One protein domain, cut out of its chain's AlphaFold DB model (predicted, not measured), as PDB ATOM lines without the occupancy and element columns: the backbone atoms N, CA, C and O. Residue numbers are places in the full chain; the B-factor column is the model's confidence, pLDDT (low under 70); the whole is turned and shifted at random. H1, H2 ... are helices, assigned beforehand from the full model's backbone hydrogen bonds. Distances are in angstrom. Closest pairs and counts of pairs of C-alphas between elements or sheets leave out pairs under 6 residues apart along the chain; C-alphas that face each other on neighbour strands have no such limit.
ATOM      1  N   GLU A 208      51.089  10.191  37.515       81.94
ATOM      2  CA  GLU A 208      49.953  11.111  37.566       81.94
ATOM      3  C   GLU A 208      48.773  10.612  36.710       81.94
ATOM      4  O   GLU A 208      47.623  10.668  37.136       81.94
ATOM      5  N   ALA A 209      49.066  10.033  35.540       81.19
ATOM      6  CA  ALA A 209      48.081   9.397  34.669       81.19
ATOM      7  C   ALA A 209      47.264   8.293  35.363       81.19
ATOM      8  O   ALA A 209      46.063   8.194  35.123       81.19
ATOM      9  N   ASP A 210      47.883   7.492  36.236       81.62
ATOM     10  CA  ASP A 210      47.189   6.408  36.935       81.62
ATOM     11  C   ASP A 210      46.145   7.002  37.900       81.62
ATOM     12  O   ASP A 210      44.992   6.568  37.917       81.62
ATOM     13  N   ILE A 211      46.514   8.067  38.629       82.94
ATOM     14  CA  ILE A 211      45.609   8.815  39.522       82.94
ATOM     15  C   ILE A 211      44.478   9.466  38.724       82.94
ATOM     16  O   ILE A 211      43.319   9.420  39.141       82.94
ATOM     17  N   ARG A 212      44.798  10.064  37.565       85.25
ATOM     18  CA  ARG A 212      43.790  10.650  36.670       85.25
ATOM     19  C   ARG A 212      42.763   9.589  36.293       85.25
ATOM     20  O   ARG A 212      41.583   9.799  36.558       85.25
ATOM     21  N   ILE A 213      43.199   8.439  35.771       84.81
ATOM     22  CA  ILE A 213      42.305   7.341  35.378       84.81
ATOM     23  C   ILE A 213      41.428   6.905  36.548       84.81
ATOM     24  O   ILE A 213      40.210   6.832  36.381       84.81
ATOM     25  N   GLY A 214      42.001   6.660  37.727       86.38
ATOM     26  CA  GLY A 214      41.195   6.241  38.868       86.38
ATOM     27  C   GLY A 214      40.207   7.301  39.334       86.38
ATOM     28  O   GLY A 214      39.061   6.960  39.604       86.38
ATOM     29  N   CYS A 215      40.555   8.590  39.306       87.38
ATOM     30  CA  CYS A 215      39.589   9.663  39.547       87.38
ATOM     31  C   CYS A 215      38.423   9.642  38.550       87.38
ATOM     32  O   CYS A 215      37.257   9.675  38.954       87.38
ATOM     33  N   CYS A 216      38.727   9.569  37.251       87.12
ATOM     34  CA  CYS A 216      37.721   9.539  36.190       87.12
ATOM     35  C   CYS A 216      36.788   8.341  36.359       87.12
ATOM     36  O   CYS A 216      35.564   8.477  36.338       87.12
ATOM     37  N   ARG A 217      37.383   7.160  36.549       86.75
ATOM     38  CA  ARG A 217      36.667   5.894  36.565       86.75
ATOM     39  C   ARG A 217      35.928   5.666  37.874       86.75
ATOM     40  O   ARG A 217      34.782   5.255  37.801       86.75
ATOM     41  N   SER A 218      36.488   5.989  39.043       87.38
ATOM     42  CA  SER A 218      35.792   5.827  40.331       87.38
ATOM     43  C   SER A 218      34.570   6.738  40.468       87.38
ATOM     44  O   SER A 218      33.573   6.311  41.037       87.38
ATOM     45  N   PHE A 219      34.610   7.969  39.943       88.81
ATOM     46  CA  PHE A 219      33.563   8.975  40.195       88.81
ATOM     47  C   PHE A 219      32.767   9.407  38.957       88.81
ATOM     48  O   PHE A 219      31.996  10.369  39.037       88.81
ATOM     49  N   HIS A 220      32.954   8.721  37.823       87.19
ATOM     50  CA  HIS A 220      32.377   9.091  36.525       87.19
ATOM     51  C   HIS A 220      32.603  10.572  36.176       87.19
ATOM     52  O   HIS A 220      31.702  11.265  35.698       87.19
ATOM     53  N   ILE A 221      33.804  11.084  36.453       84.88
ATOM     54  CA  ILE A 221      34.180  12.445  36.069       84.88
ATOM     55  C   ILE A 221      34.599  12.394  34.599       84.88
ATOM     56  O   ILE A 221      35.436  11.575  34.220       84.88
ATOM     57  N   GLY A 222      33.996  13.242  33.762       78.38
ATOM     58  CA  GLY A 222      34.350  13.333  32.348       78.38
ATOM     59  C   GLY A 222      35.810  13.748  32.194       78.38
ATOM     60  O   GLY A 222      36.183  14.853  32.584       78.38
ATOM     61  N   CYS A 223      36.633  12.866  31.634       68.38
ATOM     62  CA  CYS A 223      38.038  13.140  31.387       68.38
ATOM     63  C   CYS A 223      38.283  13.192  29.886       68.38
ATOM     64  O   CYS A 223      38.265  12.172  29.206       68.38
ATOM     65  N   ASN A 224      38.491  14.402  29.375       59.22
ATOM     66  CA  ASN A 224      38.659  14.684  27.947       59.22
ATOM     67  C   ASN A 224      40.065  14.343  27.417       59.22
ATOM     68  O   ASN A 224      40.498  14.909  26.417       59.22
ATOM     69  N   ASP A 225      40.804  13.464  28.090       61.16
ATOM     70  CA  ASP A 225      42.176  13.153  27.711       61.16
ATOM     71  C   ASP A 225      42.203  11.980  26.722       61.16
ATOM     72  O   ASP A 225      41.919  10.827  27.051       61.16
ATOM     73  N   THR A 226      42.536  12.296  25.472       55.78
ATOM     74  CA  THR A 226      42.606  11.352  24.352       55.78
ATOM     75  C   THR A 226      43.691  10.282  24.520       55.78
ATOM     76  O   THR A 226      43.678   9.309  23.771       55.78
ATOM     77  N   SER A 227      44.604  10.422  25.490       56.56
ATOM     78  CA  SER A 227      45.631   9.418  25.820       56.56
ATOM     79  C   SER A 227      45.157   8.338  26.810       56.56
ATOM     80  O   SER A 227      45.804   7.300  26.968       56.56
ATOM     81  N   LEU A 228      43.994   8.533  27.449       60.31
ATOM     82  CA  LEU A 228      43.443   7.607  28.444       60.31
ATOM     83  C   LEU A 228      43.227   6.168  27.941       60.31
ATOM     84  O   LEU A 228      43.455   5.260  28.737       60.31
ATOM     85  N   PRO A 229      42.824   5.885  26.685       56.56
ATOM     86  CA  PRO A 229      42.578   4.510  26.241       56.56
ATOM     87  C   PRO A 229      43.819   3.601  26.259       56.56
ATOM     88  O   PRO A 229      43.686   2.408  26.530       56.56
ATOM     89  N   GLU A 230      45.016   4.140  26.002       58.22
ATOM     90  CA  GLU A 230      46.272   3.373  26.056       58.22
ATOM     91  C   GLU A 230      46.774   3.209  27.496       58.22
ATOM     92  O   GLU A 230      47.232   2.134  27.871       58.22
ATOM     93  N   LEU A 231      46.604   4.237  28.333       61.00
ATOM     94  CA  LEU A 231      47.021   4.225  29.740       61.00
ATOM     95  C   LEU A 231      46.072   3.415  30.644       61.00
ATOM     96  O   LEU A 231      46.495   2.877  31.666       61.00
ATOM     97  N   ASN A 232      44.795   3.298  30.263       61.22
ATOM     98  CA  ASN A 232      43.766   2.593  31.025       61.22
ATOM     99  C   ASN A 232      43.982   1.080  31.038       61.22
ATOM    100  O   ASN A 232      43.590   0.465  32.021       61.22
ATOM    101  N   LYS A 233      44.607   0.483  30.014       60.66
ATOM    102  CA  LYS A 233      44.747  -0.982  29.919       60.66
ATOM    103  C   LYS A 233      45.433  -1.559  31.157       60.66
ATOM    104  O   LYS A 233      44.856  -2.418  31.814       60.66
ATOM    105  N   ASP A 234      46.543  -0.963  31.579       62.25
ATOM    106  CA  ASP A 234      47.405  -1.608  32.571       62.25
ATOM    107  C   ASP A 234      47.461  -0.892  33.921       62.25
ATOM    108  O   ASP A 234      48.167  -1.354  34.802       62.25
ATOM    109  N   HIS A 235      46.745   0.215  34.150       69.50
ATOM    110  CA  HIS A 235      46.928   0.975  35.401       69.50
ATOM    111  C   HIS A 235      46.645   0.146  36.675       69.50
ATOM    112  O   HIS A 235      47.392   0.252  37.641       69.50
ATOM    113  N   LEU A 236      45.643  -0.744  36.657       71.12
ATOM    114  CA  LEU A 236      45.335  -1.676  37.758       71.12
ATOM    115  C   LEU A 236      46.178  -2.964  37.733       71.12
ATOM    116  O   LEU A 236      46.158  -3.730  38.697       71.12
ATOM    117  N   LEU A 237      46.896  -3.218  36.635       64.75
ATOM    118  CA  LEU A 237      47.651  -4.450  36.368       64.75
ATOM    119  C   LEU A 237      49.162  -4.206  36.214       64.75
ATOM    120  O   LEU A 237      49.913  -5.139  35.935       64.75
ATOM    121  N   ARG A 238      49.611  -2.960  36.406       57.09
ATOM    122  CA  ARG A 238      50.986  -2.499  36.202       57.09
ATOM    123  C   ARG A 238      51.916  -3.441  36.973       57.09
ATOM    124  O   ARG A 238      51.648  -3.705  38.141       57.09
ATOM    125  N   TYR A 239      52.938  -3.964  36.285       54.25
ATOM    126  CA  TYR A 239      53.863  -5.064  36.647       54.25
ATOM    127  C   TYR A 239      53.545  -6.483  36.141       54.25
ATOM    128  O   TYR A 239      54.377  -7.374  36.316       54.25
ATOM    129  N   ASP A 240      52.458  -6.713  35.398       49.97
ATOM    130  CA  ASP A 240      52.372  -7.902  34.536       49.97
ATOM    131  C   ASP A 240      53.259  -7.746  33.284       49.97
ATOM    132  O   ASP A 240      52.797  -7.412  32.198       49.97
ATOM    133  N   ASN A 241      54.551  -8.060  33.408       42.84
ATOM    134  CA  ASN A 241      55.425  -8.356  32.259       42.84
ATOM    135  C   ASN A 241      55.100  -9.714  31.599       42.84
ATOM    136  O   ASN A 241      55.892 -10.242  30.821       42.84
ATOM    137  N   THR A 242      53.958 -10.324  31.916       49.72
ATOM    138  CA  THR A 242      53.528 -11.574  31.288       49.72
ATOM    139  C   THR A 242      52.644 -11.262  30.086       49.72
ATOM    140  O   THR A 242      51.628 -10.584  30.237       49.72
ATOM    141  N   GLU A 243      52.978 -11.818  28.916       46.97
ATOM    142  CA  GLU A 243      52.225 -11.699  27.649       46.97
ATOM    143  C   GLU A 243      50.708 -11.973  27.782       46.97
ATOM    144  O   GLU A 243      49.911 -11.529  26.959       46.97
ATOM    145  N   PHE A 244      50.284 -12.657  28.849       44.88
ATOM    146  CA  PHE A 244      48.893 -13.004  29.140       44.88
ATOM    147  C   PHE A 244      48.014 -11.848  29.651       44.88
ATOM    148  O   PHE A 244      46.789 -11.952  29.567       44.88
ATOM    149  N   ALA A 245      48.582 -10.745  30.153       50.31
ATOM    150  CA  ALA A 245      47.795  -9.642  30.724       50.31
ATOM    151  C   ALA A 245      47.127  -8.739  29.673       50.31
ATOM    152  O   ALA A 245      46.128  -8.086  29.972       50.31
ATOM    153  N   ALA A 246      47.605  -8.761  28.425       53.03
ATOM    154  CA  ALA A 246      47.028  -7.968  27.339       53.03
ATOM    155  C   ALA A 246      45.610  -8.429  26.938       53.03
ATOM    156  O   ALA A 246      44.844  -7.653  26.362       53.03
ATOM    157  N   ILE A 247      45.232  -9.673  27.257       54.25
ATOM    158  CA  ILE A 247      43.906 -10.217  26.958       54.25
ATOM    159  C   ILE A 247      42.966  -9.894  28.138       54.25
ATOM    160  O   ILE A 247      43.130 -10.380  29.260       54.25
ATOM    161  N   ASN A 248      41.965  -9.052  27.869       64.00
ATOM    162  CA  ASN A 248      40.864  -8.656  28.765       64.00
ATOM    163  C   ASN A 248      41.199  -7.662  29.896       64.00
ATOM    164  O   ASN A 248      40.437  -7.545  30.855       64.00
ATOM    165  N   ALA A 249      42.289  -6.897  29.795       69.94
ATOM    166  CA  ALA A 249      42.614  -5.857  30.777       69.94
ATOM    167  C   ALA A 249      41.489  -4.808  30.932       69.94
ATOM    168  O   ALA A 249      41.088  -4.468  32.045       69.94
ATOM    169  N   THR A 250      40.898  -4.368  29.813       73.62
ATOM    170  CA  THR A 250      39.754  -3.440  29.813       73.62
ATOM    171  C   THR A 250      38.543  -4.016  30.541       73.62
ATOM    172  O   THR A 250      38.026  -3.363  31.438       73.62
ATOM    173  N   GLU A 251      38.129  -5.244  30.210       75.31
ATOM    174  CA  GLU A 251      36.977  -5.915  30.833       75.31
ATOM    175  C   GLU A 251      37.153  -6.044  32.353       75.31
ATOM    176  O   GLU A 251      36.221  -5.803  33.114       75.31
ATOM    177  N   LYS A 252      38.367  -6.354  32.817       73.81
ATOM    178  CA  LYS A 252      38.678  -6.443  34.252       73.81
ATOM    179  C   LYS A 252      38.612  -5.093  34.939       73.81
ATOM    180  O   LYS A 252      38.052  -4.990  36.028       73.81
ATOM    181  N   ASN A 253      39.152  -4.060  34.302       78.12
ATOM    182  CA  ASN A 253      39.054  -2.711  34.832       78.12
ATOM    183  C   ASN A 253      37.577  -2.291  34.889       78.12
ATOM    184  O   ASN A 253      37.133  -1.770  35.906       78.12
ATOM    185  N   ASP A 254      36.789  -2.581  33.852       80.25
ATOM    186  CA  ASP A 254      35.345  -2.323  33.816       80.25
ATOM    187  C   ASP A 254      34.607  -3.047  34.948       80.25
ATOM    188  O   ASP A 254      33.862  -2.401  35.686       80.25
ATOM    189  N   ALA A 255      34.873  -4.338  35.154       79.56
ATOM    190  CA  ALA A 255      34.286  -5.121  36.240       79.56
ATOM    191  C   ALA A 255      34.652  -4.566  37.626       79.56
ATOM    192  O   ALA A 255      33.789  -4.431  38.493       79.56
ATOM    193  N   TYR A 256      35.918  -4.192  37.828       80.56
ATOM    194  CA  TYR A 256      36.367  -3.575  39.071       80.56
ATOM    195  C   TYR A 256      35.676  -2.231  39.330       80.56
ATOM    196  O   TYR A 256      35.164  -2.001  40.424       80.56
ATOM    197  N   TYR A 257      35.606  -1.344  38.335       83.56
ATOM    198  CA  TYR A 257      34.974  -0.042  38.535       83.56
ATOM    199  C   TYR A 257      33.455  -0.141  38.680       83.56
ATOM    200  O   TYR A 257      32.903   0.595  39.491       83.56
ATOM    201  N   ALA A 258      32.793  -1.083  37.998       84.19
ATOM    202  CA  ALA A 258      31.380  -1.373  38.236       84.19
ATOM    203  C   ALA A 258      31.131  -1.732  39.709       84.19
ATOM    204  O   ALA A 258      30.198  -1.227  40.329       84.19
ATOM    205  N   TYR A 259      32.021  -2.534  40.300       81.25
ATOM    206  CA  TYR A 259      31.967  -2.833  41.725       81.25
ATOM    207  C   TYR A 259      32.194  -1.589  42.597       81.25
ATOM    208  O   TYR A 259      31.412  -1.331  43.515       81.25
ATOM    209  N   VAL A 260      33.227  -0.792  42.299       83.94
ATOM    210  CA  VAL A 260      33.493   0.473  43.007       83.94
ATOM    211  C   VAL A 260      32.246   1.361  43.005       83.94
ATOM    212  O   VAL A 260      31.900   1.918  44.043       83.94
ATOM    213  N   HIS A 261      31.523   1.461  41.889       88.38
ATOM    214  CA  HIS A 261      30.297   2.261  41.806       88.38
ATOM    215  C   HIS A 261      29.174   1.731  42.690       88.38
ATOM    216  O   HIS A 261      28.523   2.526  43.365       88.38
ATOM    217  N   GLU A 262      28.955   0.416  42.730       86.94
ATOM    218  CA  GLU A 262      27.967  -0.176  43.641       86.94
ATOM    219  C   GLU A 262      28.335   0.033  45.112       86.94
ATOM    220  O   GLU A 262      27.456   0.253  45.948       86.94
ATOM    221  N   TYR A 263      29.626   0.018  45.439       82.94
ATOM    222  CA  TYR A 263      30.083   0.287  46.796       82.94
ATOM    223  C   TYR A 263      29.920   1.760  47.186       82.94
ATOM    224  O   TYR A 263      29.397   2.066  48.256       82.94
ATOM    225  N   LEU A 264      30.280   2.693  46.300       86.38
ATOM    226  CA  LEU A 264      30.118   4.127  46.554       86.38
ATOM    227  C   LEU A 264      28.653   4.507  46.832       86.38
ATOM    228  O   LEU A 264      28.410   5.434  47.598       86.38
ATOM    229  N   LYS A 265      27.669   3.780  46.282       90.19
ATOM    230  CA  LYS A 265      26.239   3.981  46.601       90.19
ATOM    231  C   LYS A 265      25.878   3.640  48.051       90.19
ATOM    232  O   LYS A 265      24.883   4.153  48.556       90.19
ATOM    233  N   GLN A 266      26.648   2.769  48.700       87.69
ATOM    234  CA  GLN A 266      26.425   2.330  50.083       87.69
ATOM    235  C   GLN A 266      27.110   3.255  51.101       87.69
ATOM    236  O   GLN A 266      26.777   3.231  52.284       87.69
ATOM    237  N   MET A 267      28.058   4.080  50.651       85.06
ATOM    238  CA  MET A 267      28.781   5.015  51.506       85.06
ATOM    239  C   MET A 267      27.950   6.267  51.833       85.06
ATOM    240  O   MET A 267      27.101   6.688  51.039       85.06
ATOM    241  N   PRO A 268      28.238   6.951  52.958       88.25
ATOM    242  CA  PRO A 268      27.638   8.246  53.245       88.25
ATOM    243  C   PRO A 268      27.899   9.254  52.117       88.25
ATOM    244  O   PRO A 268      29.044   9.506  51.732       88.25
ATOM    245  N   SER A 269      26.836   9.885  51.615       90.19
ATOM    246  CA  SER A 269      26.889  10.765  50.436       90.19
ATOM    247  C   SER A 269      27.885  11.922  50.564       90.19
ATOM    248  O   SER A 269      28.520  12.306  49.577       90.19
ATOM    249  N   TYR A 270      28.076  12.457  51.774       88.12
ATOM    250  CA  TYR A 270      29.042  13.526  52.034       88.12
ATOM    251  C   TYR A 270      30.496  13.065  51.837       88.12
ATOM    252  O   TYR A 270      31.322  13.842  51.362       88.12
ATOM    253  N   MET A 271      30.817  11.801  52.136       84.25
ATOM    254  CA  MET A 271      32.156  11.243  51.924       84.25
ATOM    255  C   MET A 271      32.448  11.075  50.440       84.25
ATOM    256  O   MET A 271      33.480  11.539  49.959       84.25
ATOM    257  N   VAL A 272      31.506  10.479  49.703       88.69
ATOM    258  CA  VAL A 272      31.610  10.313  48.246       88.69
ATOM    259  C   VAL A 272      31.756  11.670  47.564       88.69
ATOM    260  O   VAL A 272      32.626  11.846  46.713       88.69
ATOM    261  N   SER A 273      30.969  12.660  47.994       89.81
ATOM    262  CA  SER A 273      31.044  14.034  47.485       89.81
ATOM    263  C   SER A 273      32.404  14.681  47.759       89.81
ATOM    264  O   SER A 273      32.966  15.318  46.870       89.81
ATOM    265  N   ASN A 274      32.969  14.490  48.955       85.81
ATOM    266  CA  ASN A 274      34.295  15.007  49.297       85.81
ATOM    267  C   ASN A 274      35.400  14.353  48.458       85.81
ATOM    268  O   ASN A 274      36.251  15.064  47.925       85.81
ATOM    269  N   MET A 275      35.370  13.026  48.287       86.50
ATOM    270  CA  MET A 275      36.344  12.318  47.449       86.50
ATOM    271  C   MET A 275      36.247  12.747  45.981       86.50
ATOM    272  O   MET A 275      37.264  13.067  45.364       86.50
ATOM    273  N   LYS A 276      35.023  12.841  45.446       90.06
ATOM    274  CA  LYS A 276      34.770  13.340  44.091       90.06
ATOM    275  C   LYS A 276      35.316  14.757  43.907       90.06
ATOM    276  O   LYS A 276      36.039  15.003  42.948       90.06
ATOM    277  N   LYS A 277      35.054  15.660  44.856       88.50
ATOM    278  CA  LYS A 277      35.572  17.036  44.830       88.50
ATOM    279  C   LYS A 277      37.103  17.078  44.849       88.50
ATOM    280  O   LYS A 277      37.692  17.870  44.120       88.50
ATOM    281  N   SER A 278      37.763  16.233  45.644       85.81
ATOM    282  CA  SER A 278      39.229  16.115  45.613       85.81
ATOM    283  C   SER A 278      39.733  15.679  44.235       85.81
ATOM    284  O   SER A 278      40.695  16.256  43.734       85.81
ATOM    285  N   CYS A 279      39.058  14.724  43.593       87.62
ATOM    286  CA  CYS A 279      39.385  14.312  42.232       87.62
ATOM    287  C   CYS A 279      39.175  15.423  41.201       87.62
ATOM    288  O   CYS A 279      40.039  15.648  40.362       87.62
ATOM    289  N   GLU A 280      38.069  16.161  41.277       88.81
ATOM    290  CA  GLU A 280      37.813  17.301  40.392       88.81
ATOM    291  C   GLU A 280      38.874  18.397  40.555       88.81
ATOM    292  O   GLU A 280      39.303  18.988  39.566       88.81
ATOM    293  N   LEU A 281      39.332  18.671  41.781       86.88
ATOM    294  CA  LEU A 281      40.417  19.627  42.020       86.88
ATOM    295  C   LEU A 281      41.726  19.164  41.371       86.88
ATOM    296  O   LEU A 281      42.326  19.936  40.621       86.88
ATOM    297  N   PHE A 282      42.108  17.904  41.596       84.69
ATOM    298  CA  PHE A 282      43.300  17.298  41.001       84.69
ATOM    299  C   PHE A 282      43.260  17.338  39.466       84.69
ATOM    300  O   PHE A 282      44.197  17.815  38.830       84.69
ATOM    301  N   LEU A 283      42.149  16.906  38.860       85.06
ATOM    302  CA  LEU A 283      41.991  16.846  37.403       85.06
ATOM    303  C   LEU A 283      42.063  18.224  36.733       85.06
ATOM    304  O   LEU A 283      42.549  18.331  35.609       85.06
ATOM    305  N   ASN A 284      41.618  19.274  37.425       85.44
ATOM    306  CA  ASN A 284      41.642  20.649  36.928       85.44
ATOM    307  C   ASN A 284      43.001  21.351  37.112       85.44
ATOM    308  O   ASN A 284      43.063  22.573  36.973       85.44
ATOM    309  N   ASN A 285      44.068  20.617  37.463       73.50
ATOM    310  CA  ASN A 285      45.393  21.161  37.798       73.50
ATOM    311  C   ASN A 285      45.337  22.283  38.840       73.50
ATOM    312  O   ASN A 285      46.234  23.124  38.926       73.50
TER     313      ASN A 285
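This is residues 208 to 285 of the 292 residues of the protein "Hypothetical protein" of Adineta steineri (UniProt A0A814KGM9). H4 and H5 make a V with H1 between its arms, side by side with H5; short H2 packs on H1. Residues 239 to 244, of which 243 and 244 belong to small H3, stick out, as do 265 to 271 at the V's corner, of which 269 to 271 belong to H5. The printed part has 78 residues with five named helices, H1 to H5, and no named strand: all helix, only just compact, close to loose, radius of gyration of the C-alphas 13.5 A, spans 42 by 29 by 18 A.

H1, residues 208 to 219, is the hub. Its residues 209 to 213 alone touch H2, residues 228 to 232; closest C-alphas Ile 213 and Asn 232, 6.6 A. H3, residues 243 to 246, touches no helix. H1 touches H4, residues 249 to 264, at a steep tilt of 52 degrees; closest C-alphas Ser 218 and Tyr 257, 6.2 A. H1 touches H5, residues 269 to 283, opposite ways; closest C-alphas Cys 215 and Cys 279, 5.4 A. Every O i to N i+4 pair is within hydrogen-bond range in H1, H2, H4 and H5; H3 is too short for one.

H1 begins at C-alpha 208 (49.953, 11.111, 37.566); H5 ends at C-alpha 283 (41.991, 16.846, 37.403). H1 measures 16.7 A, H4 22.5 A, H5 20.9 A.

The printed part has no cut and no long link. Residues 223 to 235 and 237 to 249 have pLDDT under 70.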